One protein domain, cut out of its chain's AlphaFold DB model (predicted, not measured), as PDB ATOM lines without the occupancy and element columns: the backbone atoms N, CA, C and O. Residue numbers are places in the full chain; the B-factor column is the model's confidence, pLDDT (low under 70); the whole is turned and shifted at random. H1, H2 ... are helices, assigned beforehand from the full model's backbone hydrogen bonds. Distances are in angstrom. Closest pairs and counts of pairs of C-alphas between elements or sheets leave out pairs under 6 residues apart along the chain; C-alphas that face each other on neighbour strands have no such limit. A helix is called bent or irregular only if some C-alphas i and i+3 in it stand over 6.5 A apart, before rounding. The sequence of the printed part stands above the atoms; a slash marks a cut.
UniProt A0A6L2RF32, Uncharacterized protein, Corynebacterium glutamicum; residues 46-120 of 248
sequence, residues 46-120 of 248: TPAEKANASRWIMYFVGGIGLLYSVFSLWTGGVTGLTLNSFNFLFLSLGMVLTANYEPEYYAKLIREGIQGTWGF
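This is residues 46 to 120 of the 248 residues of an uncharacterized protein of Corynebacterium glutamicum (UniProt A0A6L2RF32). Two long helices, H2 and H3, lie side by side as a helical hairpin, and a third, H4, leaves the end of H3 as an arm that makes a V with it. Short H1 sits at the same end of the hairpin as the start of H4; residues 111 to 120 of H4 stick out, and so do residues 74 to 79 of H2 at the hairpin's turn. The printed part has 75 residues with four named helices, H1 H2 H3 H4 along the chain, and no named strand: the class is all helix. It is loose, with a radius of gyration of the C-alphas of 14.1 A, and flat, spanning 44 by 32 by 16 A.

H1 is residues 47 to 52, 8.7 A long, from C-alpha 47 at (-9.607, 16.848, 17.089). H2, residues 55 to 80, is 29.5 A long, with a kink of 67 degrees near residue 74. H3, residues 83 to 101, is 27.3 A long. H4, residues 103 to 120, is 25.0 A long, with a kink of 39 degrees near residue 114, and ends at C-alpha 120 at (4.805, 38.928, -9.436). H2, H3 and H4 are irregular: C-alphas 75 and 78 are 9.3 A apart, 97 and 100 7.6 A, 116 and 119 8.1 A.

H1 and H4 are close but not clearly touching, their closest C-alphas, Asn 52 and Pro 103, 5.7 A apart. H2 and H3, a hairpin, touch at a shallow tilt of 26 degrees, opposite ways; their closest C-alphas, Gly 62 and Ser 92, are 4.3 A apart. H3 and H4, also a hairpin, touch through residues 94 to 99 and 103 to 106 alone, at a steep tilt of 44 degrees, opposite ways; their closest C-alphas, Thr 98 and Tyr 106, are 6.2 A apart. H1 and H3 are apart. In H1 every O i to N i+4 pair is within hydrogen-bond range; in H2 20 of 22 are, in H3 13 of 15, in H4 12 of 14.

The C-alphas farthest apart, Thr 46 and Val 78, are 45.7 A apart. The printed part has no cut, and its three links are tight. Mean pLDDT of the printed part is 86.4; residue 78 is under 70.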
ATOM      1  N   THR A  46     -11.306  13.798  13.543       83.88
ATOM      2  CA  THR A  46     -10.225  14.018  14.518       83.88
ATOM      3  C   THR A  46     -10.294  15.390  15.213       83.88
ATOM      4  O   THR A  46     -10.843  16.352  14.668       83.88
ATOM      5  N   PRO A  47      -9.733  15.541  16.432       79.44
ATOM      6  CA  PRO A  47      -9.607  16.848  17.089       79.44
ATOM      7  C   PRO A  47      -8.824  17.881  16.263       79.44
ATOM      8  O   PRO A  47      -9.159  19.062  16.300       79.44
ATOM      9  N   ALA A  48      -7.827  17.440  15.488       77.44
ATOM     10  CA  ALA A  48      -7.069  18.296  14.578       77.44
ATOM     11  C   ALA A  48      -7.954  18.838  13.442       77.44
ATOM     12  O   ALA A  48      -7.968  20.040  13.194       77.44
ATOM     13  N   GLU A  49      -8.779  17.987  12.828       78.50
ATOM     14  CA  GLU A  49      -9.756  18.401  11.807       78.50
ATOM     15  C   GLU A  49     -10.808  19.369  12.374       78.50
ATOM     16  O   GLU A  49     -11.218  20.317  11.708       78.50
ATOM     17  N   LYS A  50     -11.216  19.190  13.638       78.12
ATOM     18  CA  LYS A  50     -12.123  20.134  14.317       78.12
ATOM     19  C   LYS A  50     -11.468  21.493  14.578       78.12
ATOM     20  O   LYS A  50     -12.149  22.513  14.482       78.12
ATOM     21  N   ALA A  51     -10.172  21.525  14.888       77.25
ATOM     22  CA  ALA A  51      -9.419  22.770  15.031       77.25
ATOM     23  C   ALA A  51      -9.251  23.485  13.678       77.25
ATOM     24  O   ALA A  51      -9.482  24.692  13.598       77.25
ATOM     25  N   ASN A  52      -8.973  22.742  12.603       76.56
ATOM     26  CA  ASN A  52      -8.907  23.270  11.234       76.56
ATOM     27  C   ASN A  52     -10.242  23.839  10.728       76.56
ATOM     28  O   ASN A  52     -10.246  24.662   9.817       76.56
ATOM     29  N   ALA A  53     -11.358  23.456  11.353       77.31
ATOM     30  CA  ALA A  53     -12.694  23.991  11.103       77.31
ATOM     31  C   ALA A  53     -13.127  25.084  12.111       77.31
ATOM     32  O   ALA A  53     -14.281  25.517  12.128       77.31
ATOM     33  N   SER A  54     -12.243  25.525  13.010       84.56
ATOM     34  CA  SER A  54     -12.633  26.426  14.096       84.56
ATOM     35  C   SER A  54     -12.573  27.894  13.683       84.56
ATOM     36  O   SER A  54     -11.508  28.513  13.630       84.56
ATOM     37  N   ARG A  55     -13.753  28.502  13.510       87.31
ATOM     38  CA  ARG A  55     -13.900  29.961  13.346       87.31
ATOM     39  C   ARG A  55     -13.288  30.763  14.500       87.31
ATOM     40  O   ARG A  55     -12.796  31.868  14.304       87.31
ATOM     41  N   TRP A  56     -13.304  30.204  15.711       90.31
ATOM     42  CA  TRP A  56     -12.809  30.882  16.909       90.31
ATOM     43  C   TRP A  56     -11.292  31.017  16.910       90.31
ATOM     44  O   TRP A  56     -10.784  32.036  17.363       90.31
ATOM     45  N   ILE A  57     -10.575  30.039  16.350       88.81
ATOM     46  CA  ILE A  57      -9.119  30.130  16.185       88.81
ATOM     47  C   ILE A  57      -8.771  31.287  15.244       88.81
ATOM     48  O   ILE A  57      -7.876  32.072  15.547       88.81
ATOM     49  N   MET A  58      -9.526  31.449  14.154       92.38
ATOM     50  CA  MET A  58      -9.349  32.562  13.215       92.38
ATOM     51  C   MET A  58      -9.616  33.917  13.874       92.38
ATOM     52  O   MET A  58      -8.799  34.824  13.744       92.38
ATOM     53  N   TYR A  59     -10.713  34.049  14.630       93.69
ATOM     54  CA  TYR A  59     -11.000  35.278  15.377       93.69
ATOM     55  C   TYR A  59      -9.955  35.576  16.447       93.69
ATOM     56  O   TYR A  59      -9.592  36.733  16.626       93.69
ATOM     57  N   PHE A  60      -9.459  34.560  17.150       94.00
ATOM     58  CA  PHE A  60      -8.476  34.749  18.207       94.00
ATOM     59  C   PHE A  60      -7.114  35.157  17.640       94.00
ATOM     60  O   PHE A  60      -6.594  36.215  17.984       94.00
ATOM     61  N   VAL A  61      -6.558  34.360  16.724       93.81
ATOM     62  CA  VAL A  61      -5.235  34.618  16.136       93.81
ATOM     63  C   VAL A  61      -5.273  35.859  15.247       93.81
ATOM     64  O   VAL A  61      -4.459  36.764  15.420       93.81
ATOM     65  N   GLY A  62      -6.249  35.939  14.338       94.75
ATOM     66  CA  GLY A  62      -6.424  37.085  13.450       94.75
ATOM     67  C   GLY A  62      -6.787  38.357  14.211       94.75
ATOM     68  O   GLY A  62      -6.267  39.421  13.899       94.75
ATOM     69  N   GLY A  63      -7.621  38.263  15.251       96.38
ATOM     70  CA  GLY A  63      -8.004  39.407  16.080       96.38
ATOM     71  C   GLY A  63      -6.836  39.964  16.890       96.38
ATOM     72  O   GLY A  63      -6.609  41.171  16.865       96.38
ATOM     73  N   ILE A  64      -6.048  39.105  17.549       96.94
ATOM     74  CA  ILE A  64      -4.829  39.532  18.256       96.94
ATOM     75  C   ILE A  64      -3.833  40.153  17.273       96.94
ATOM     76  O   ILE A  64      -3.298  41.228  17.542       96.94
ATOM     77  N   GLY A  65      -3.613  39.515  16.119       95.31
ATOM     78  CA  GLY A  65      -2.728  40.043  15.082       95.31
ATOM     79  C   GLY A  65      -3.194  41.399  14.543       95.31
ATOM     80  O   GLY A  65      -2.388  42.315  14.367       95.31
ATOM     81  N   LEU A  66      -4.503  41.576  14.358       95.38
ATOM     82  CA  LEU A  66      -5.089  42.826  13.882       95.38
ATOM     83  C   LEU A  66      -4.968  43.936  14.931       95.38
ATOM     84  O   LEU A  66      -4.557  45.043  14.593       95.38
ATOM     85  N   LEU A  67      -5.246  43.634  16.203       95.50
ATOM     86  CA  LEU A  67      -5.058  44.573  17.313       95.50
ATOM     87  C   LEU A  67      -3.598  45.013  17.431       95.50
ATOM     88  O   LEU A  67      -3.333  46.209  17.525       95.50
ATOM     89  N   TYR A  68      -2.653  44.072  17.363       93.44
ATOM     90  CA  TYR A  68      -1.227  44.392  17.349       93.44
ATOM     91  C   TYR A  68      -0.852  45.257  16.144       93.44
ATOM     92  O   TYR A  68      -0.123  46.230  16.299       93.44
ATOM     93  N   SER A  69      -1.367  44.939  14.953       92.38
ATOM     94  CA  SER A  69      -1.091  45.708  13.736       92.38
ATOM     95  C   SER A  69      -1.574  47.151  13.873       92.38
ATOM     96  O   SER A  69      -0.815  48.079  13.616       92.38
ATOM     97  N   VAL A  70      -2.812  47.350  14.335       90.56
ATOM     98  CA  VAL A  70      -3.390  48.684  14.557       90.56
ATOM     99  C   VAL A  70      -2.617  49.441  15.634       90.56
ATOM    100  O   VAL A  70      -2.277  50.604  15.435       90.56
ATOM    101  N   PHE A  71      -2.294  48.784  16.750       91.56
ATOM    102  CA  PHE A  71      -1.513  49.383  17.828       91.56
ATOM    103  C   PHE A  71      -0.119  49.804  17.351       91.56
ATOM    104  O   PHE A  71       0.265  50.954  17.533       91.56
ATOM    105  N   SER A  72       0.602  48.905  16.679       88.88
ATOM    106  CA  SER A  72       1.945  49.147  16.144       88.88
ATOM    107  C   SER A  72       1.967  50.315  15.156       88.88
ATOM    108  O   SER A  72       2.838  51.183  15.239       88.88
ATOM    109  N   LEU A  73       0.971  50.396  14.265       88.00
ATOM    110  CA  LEU A  73       0.819  51.515  13.333       88.00
ATOM    111  C   LEU A  73       0.501  52.829  14.053       88.00
ATOM    112  O   LEU A  73       1.022  53.878  13.677       88.00
ATOM    113  N   TRP A  74      -0.318  52.781  15.105       87.25
ATOM    114  CA  TRP A  74      -0.655  53.967  15.882       87.25
ATOM    115  C   TRP A  74       0.545  54.497  16.676       87.25
ATOM    116  O   TRP A  74       0.803  55.698  16.662       87.25
ATOM    117  N   THR A  75       1.319  53.615  17.316       88.19
ATOM    118  CA  THR A  75       2.493  54.005  18.109       88.19
ATOM    119  C   THR A  75       3.709  54.352  17.256       88.19
ATOM    120  O   THR A  75       4.479  55.235  17.617       88.19
ATOM    121  N   GLY A  76       3.903  53.655  16.133       80.56
ATOM    122  CA  GLY A  76       5.052  53.842  15.247       80.56
ATOM    123  C   GLY A  76       4.887  54.980  14.235       80.56
ATOM    124  O   GLY A  76       5.865  55.373  13.592       80.56
ATOM    125  N   GLY A  77       3.670  55.505  14.056       79.19
ATOM    126  CA  GLY A  77       3.376  56.527  13.053       79.19
ATOM    127  C   GLY A  77       3.879  56.129  11.659       79.19
ATOM    128  O   GLY A  77       3.808  54.967  11.262       79.19
ATOM    129  N   VAL A  78       4.453  57.083  10.919       69.12
ATOM    130  CA  VAL A  78       4.994  56.837   9.567       69.12
ATOM    131  C   VAL A  78       6.153  55.830   9.579       69.12
ATOM    132  O   VAL A  78       6.291  55.045   8.648       69.12
ATOM    133  N   THR A  79       6.952  55.784  10.648       75.62
ATOM    134  CA  THR A  79       8.084  54.841  10.759       75.62
ATOM    135  C   THR A  79       7.648  53.396  11.003       75.62
ATOM    136  O   THR A  79       8.385  52.465  10.685       75.62
ATOM    137  N   GLY A  80       6.428  53.195  11.509       72.50
ATOM    138  CA  GLY A  80       5.819  51.875  11.674       72.50
ATOM    139  C   GLY A  80       5.309  51.265  10.366       72.50
ATOM    140  O   GLY A  80       5.024  50.066  10.330       72.50
ATOM    141  N   LEU A  81       5.211  52.048   9.283       77.44
ATOM    142  CA  LEU A  81       4.760  51.599   7.962       77.44
ATOM    143  C   LEU A  81       5.890  50.882   7.217       77.44
ATOM    144  O   LEU A  81       6.507  51.414   6.297       77.44
ATOM    145  N   THR A  82       6.156  49.643   7.617       83.38
ATOM    146  CA  THR A  82       7.086  48.754   6.914       83.38
ATOM    147  C   THR A  82       6.328  47.719   6.092       83.38
ATOM    148  O   THR A  82       5.158  47.430   6.358       83.38
ATOM    149  N   LEU A  83       7.016  47.091   5.134       80.38
ATOM    150  CA  LEU A  83       6.470  45.961   4.379       80.38
ATOM    151  C   LEU A  83       5.972  44.843   5.313       80.38
ATOM    152  O   LEU A  83       4.918  44.261   5.078       80.38
ATOM    153  N   ASN A  84       6.687  44.591   6.412       86.88
ATOM    154  CA  ASN A  84       6.306  43.583   7.402       86.88
ATOM    155  C   ASN A  84       5.020  43.964   8.140       86.88
ATOM    156  O   ASN A  84       4.136  43.122   8.293       86.88
ATOM    157  N   SER A  85       4.891  45.228   8.551       89.00
ATOM    158  CA  SER A  85       3.683  45.740   9.209       89.00
ATOM    159  C   SER A  85       2.464  45.631   8.290       89.00
ATOM    160  O   SER A  85       1.405  45.188   8.725       89.00
ATOM    161  N   PHE A  86       2.624  45.964   7.006       88.38
ATOM    162  CA  PHE A  86       1.574  45.810   5.998       88.38
ATOM    163  C   PHE A  86       1.205  44.343   5.754       88.38
ATOM    164  O   PHE A  86       0.023  44.001   5.767       88.38
ATOM    165  N   ASN A  87       2.195  43.463   5.579       90.69
ATOM    166  CA  ASN A  87       1.959  42.033   5.373       90.69
ATOM    167  C   ASN A  87       1.215  41.415   6.560       90.69
ATOM    168  O   ASN A  87       0.245  40.683   6.374       90.69
ATOM    169  N   PHE A  88       1.638  41.738   7.784       93.88
ATOM    170  CA  PHE A  88       1.016  41.218   8.994       93.88
ATOM    171  C   PHE A  88      -0.406  41.759   9.200       93.88
ATOM    172  O   PHE A  88      -1.301  40.995   9.575       93.88
ATOM    173  N   LEU A  89      -0.639  43.037   8.878       94.06
ATOM    174  CA  LEU A  89      -1.968  43.647   8.882       94.06
ATOM    175  C   LEU A  89      -2.918  42.905   7.936       94.06
ATOM    176  O   LEU A  89      -3.995  42.494   8.361       94.06
ATOM    177  N   PHE A  90      -2.531  42.714   6.671       93.56
ATOM    178  CA  PHE A  90      -3.390  42.071   5.673       93.56
ATOM    179  C   PHE A  90      -3.592  40.575   5.926       93.56
ATOM    180  O   PHE A  90      -4.694  40.072   5.703       93.56
ATOM    181  N   LEU A  91      -2.577  39.878   6.444       94.62
ATOM    182  CA  LEU A  91      -2.711  38.496   6.909       94.62
ATOM    183  C   LEU A  91      -3.772  38.403   8.016       94.62
ATOM    184  O   LEU A  91      -4.743  37.658   7.896       94.62
ATOM    185  N   SER A  92      -3.629  39.222   9.060       95.69
ATOM    186  CA  SER A  92      -4.543  39.235  10.208       95.69
ATOM    187  C   SER A  92      -5.961  39.648   9.811       95.69
ATOM    188  O   SER A  92      -6.940  39.017  10.210       95.69
ATOM    189  N   LEU A  93      -6.081  40.678   8.969       95.31
ATOM    190  CA  LEU A  93      -7.356  41.149   8.437       95.31
ATOM    191  C   LEU A  93      -8.044  40.063   7.602       95.31
ATOM    192  O   LEU A  93      -9.229  39.804   7.799       95.31
ATOM    193  N   GLY A  94      -7.305  39.390   6.717       92.88
ATOM    194  CA  GLY A  94      -7.820  38.283   5.915       92.88
ATOM    195  C   GLY A  94      -8.366  37.146   6.779       92.88
ATOM    196  O   GLY A  94      -9.458  36.647   6.505       92.88
ATOM    197  N   MET A  95      -7.672  36.797   7.868       93.94
ATOM    198  CA  MET A  95      -8.151  35.797   8.826       93.94
ATOM    199  C   MET A  95      -9.464  36.214   9.501       93.94
ATOM    200  O   MET A  95     -10.393  35.414   9.576       93.94
ATOM    201  N   VAL A  96      -9.582  37.464   9.959       94.88
ATOM    202  CA  VAL A  96     -10.807  37.957  10.619       94.88
ATOM    203  C   VAL A  96     -11.986  38.007   9.644       94.88
ATOM    204  O   VAL A  96     -13.085  37.569   9.989       94.88
ATOM    205  N   LEU A  97     -11.768  38.490   8.417       93.19
ATOM    206  CA  LEU A  97     -12.812  38.595   7.392       93.19
ATOM    207  C   LEU A  97     -13.330  37.226   6.933       93.19
ATOM    208  O   LEU A  97     -14.504  37.088   6.592       93.19
ATOM    209  N   THR A  98     -12.474  36.204   6.953       89.94
ATOM    210  CA  THR A  98     -12.815  34.841   6.516       89.94
ATOM    211  C   THR A  98     -13.116  33.888   7.669       89.94
ATOM    212  O   THR A  98     -13.439  32.727   7.428       89.94
ATOM    213  N   ALA A  99     -13.094  34.362   8.919       87.12
ATOM    214  CA  ALA A  99     -13.249  33.525  10.106       87.12
ATOM    215  C   ALA A  99     -14.529  32.669  10.086       87.12
ATOM    216  O   ALA A  99     -14.506  31.519  10.518       87.12
ATOM    217  N   ASN A 100     -15.625  33.183   9.515       84.12
ATOM    218  CA  ASN A 100     -16.897  32.462   9.377       84.12
ATOM    219  C   ASN A 100     -16.846  31.233   8.452       84.12
ATOM    220  O   ASN A 100     -17.754  30.404   8.509       84.12
ATOM    221  N   TYR A 101     -15.816  31.120   7.612       79.44
ATOM    222  CA  TYR A 101     -15.673  30.087   6.586       79.44
ATOM    223  C   TYR A 101     -14.570  29.067   6.886       79.44
ATOM    224  O   TYR A 101     -14.409  28.150   6.091       79.44
ATOM    225  N   GLU A 102     -13.904  29.176   8.048       83.62
ATOM    226  CA  GLU A 102     -12.898  28.235   8.575       83.62
ATOM    227  C   GLU A 102     -11.452  28.438   8.033       83.62
ATOM    228  O   GLU A 102     -11.262  28.958   6.932       83.62
ATOM    229  N   PRO A 103     -10.404  28.052   8.800       86.38
ATOM    230  CA  PRO A 103      -8.996  28.157   8.386       86.38
ATOM    231  C   PRO A 103      -8.653  27.570   7.010       86.38
ATOM    232  O   PRO A 103      -7.894  28.172   6.251       86.38
ATOM    233  N   GLU A 104      -9.210  26.408   6.663       82.75
ATOM    234  CA  GLU A 104      -8.940  25.747   5.378       82.75
ATOM    235  C   GLU A 104      -9.440  26.567   4.188       82.75
ATOM    236  O   GLU A 104      -8.775  26.636   3.152       82.75
ATOM    237  N   TYR A 105     -10.576  27.246   4.349       83.94
ATOM    238  CA  TYR A 105     -11.092  28.151   3.333       83.94
ATOM    239  C   TYR A 105     -10.155  29.342   3.125       83.94
ATOM    240  O   TYR A 105      -9.849  29.690   1.987       83.94
ATOM    241  N   TYR A 106      -9.621  29.921   4.205       88.06
ATOM    242  CA  TYR A 106      -8.627  30.989   4.093       88.06
ATOM    243  C   TYR A 106      -7.351  30.519   3.378       88.06
ATOM    244  O   TYR A 106      -6.867  31.194   2.471       88.06
ATOM    245  N   ALA A 107      -6.844  29.328   3.711       87.81
ATOM    246  CA  ALA A 107      -5.685  28.746   3.034       87.81
ATOM    247  C   ALA A 107      -5.946  28.485   1.536       87.81
ATOM    248  O   ALA A 107      -5.077  28.764   0.704       87.81
ATOM    249  N   LYS A 108      -7.147  28.003   1.178       84.81
ATOM    250  CA  LYS A 108      -7.590  27.853  -0.218       84.81
ATOM    251  C   LYS A 108      -7.567  29.202  -0.945       84.81
ATOM    252  O   LYS A 108      -6.951  29.292  -2.004       84.81
ATOM    253  N   LEU A 109      -8.144  30.249  -0.352       85.25
ATOM    254  CA  LEU A 109      -8.152  31.596  -0.934       85.25
ATOM    255  C   LEU A 109      -6.740  32.154  -1.147       85.25
ATOM    256  O   LEU A 109      -6.466  32.746  -2.188       85.25
ATOM    257  N   ILE A 110      -5.819  31.939  -0.199       89.31
ATOM    258  CA  ILE A 110      -4.413  32.337  -0.364       89.31
ATOM    259  C   ILE A 110      -3.777  31.595  -1.544       89.31
ATOM    260  O   ILE A 110      -3.107  32.214  -2.369       89.31
ATOM    261  N   ARG A 111      -4.009  30.283  -1.669       87.25
ATOM    262  CA  ARG A 111      -3.489  29.484  -2.787       87.25
ATOM    263  C   ARG A 111      -4.019  29.969  -4.137       87.25
ATOM    264  O   ARG A 111      -3.233  30.108  -5.072       87.25
ATOM    265  N   GLU A 112      -5.316  30.233  -4.243       81.88
ATOM    266  CA  GLU A 112      -5.944  30.769  -5.460       81.88
ATOM    267  C   GLU A 112      -5.416  32.174  -5.787       81.88
ATOM    268  O   GLU A 112      -5.044  32.454  -6.927       81.88
ATOM    269  N   GLY A 113      -5.266  33.035  -4.776       81.19
ATOM    270  CA  GLY A 113      -4.648  34.353  -4.929       81.19
ATOM    271  C   GLY A 113      -3.204  34.277  -5.438       81.19
ATOM    272  O   GLY A 113      -2.819  35.042  -6.323       81.19
ATOM    273  N   ILE A 114      -2.414  33.316  -4.944       86.12
ATOM    274  CA  ILE A 114      -1.049  33.048  -5.426       86.12
ATOM    275  C   ILE A 114      -1.067  32.583  -6.885       86.12
ATOM    276  O   ILE A 114      -0.246  33.045  -7.672       86.12
ATOM    277  N   GLN A 115      -2.008  31.728  -7.293       79.19
ATOM    278  CA  GLN A 115      -2.141  31.331  -8.702       79.19
ATOM    279  C   GLN A 115      -2.460  32.519  -9.619       79.19
ATOM    280  O   GLN A 115      -2.004  32.542 -10.757       79.19
ATOM    281  N   GLY A 116      -3.174  33.536  -9.132       73.56
ATOM    282  CA  GLY A 116      -3.383  34.785  -9.871       73.56
ATOM    283  C   GLY A 116      -2.174  35.731  -9.880       73.56
ATOM    284  O   GLY A 116      -2.109  36.630 -10.716       73.56
ATOM    285  N   THR A 117      -1.212  35.555  -8.966       78.06
ATOM    286  CA  THR A 117      -0.122  36.519  -8.711       78.06
ATOM    287  C   THR A 117       1.292  35.928  -8.788       78.06
ATOM    288  O   THR A 117       2.267  36.645  -8.555       78.06
ATOM    289  N   TRP A 118       1.448  34.655  -9.172       81.56
ATOM    290  CA  TRP A 118       2.740  33.949  -9.192       81.56
ATOM    291  C   TRP A 118       3.802  34.668 -10.031       81.56
ATOM    292  O   TRP A 118       4.977  34.680  -9.666       81.56
ATOM    293  N   GLY A 119       3.387  35.312 -11.126       78.94
ATOM    294  CA  GLY A 119       4.279  36.085 -11.983       78.94
ATOM    295  C   GLY A 119       4.923  37.261 -11.248       78.94
ATOM    296  O   GLY A 119       6.076  37.581 -11.524       78.94
ATOM    297  N   PHE A 120       4.229  37.878 -10.284       76.00
ATOM    298  CA  PHE A 120       4.805  38.928  -9.436       76.00
ATOM    299  C   PHE A 120       5.796  38.341  -8.444       76.00
ATOM    300  O   PHE A 120       6.910  38.843  -8.327       76.00
TER     301      PHE A 120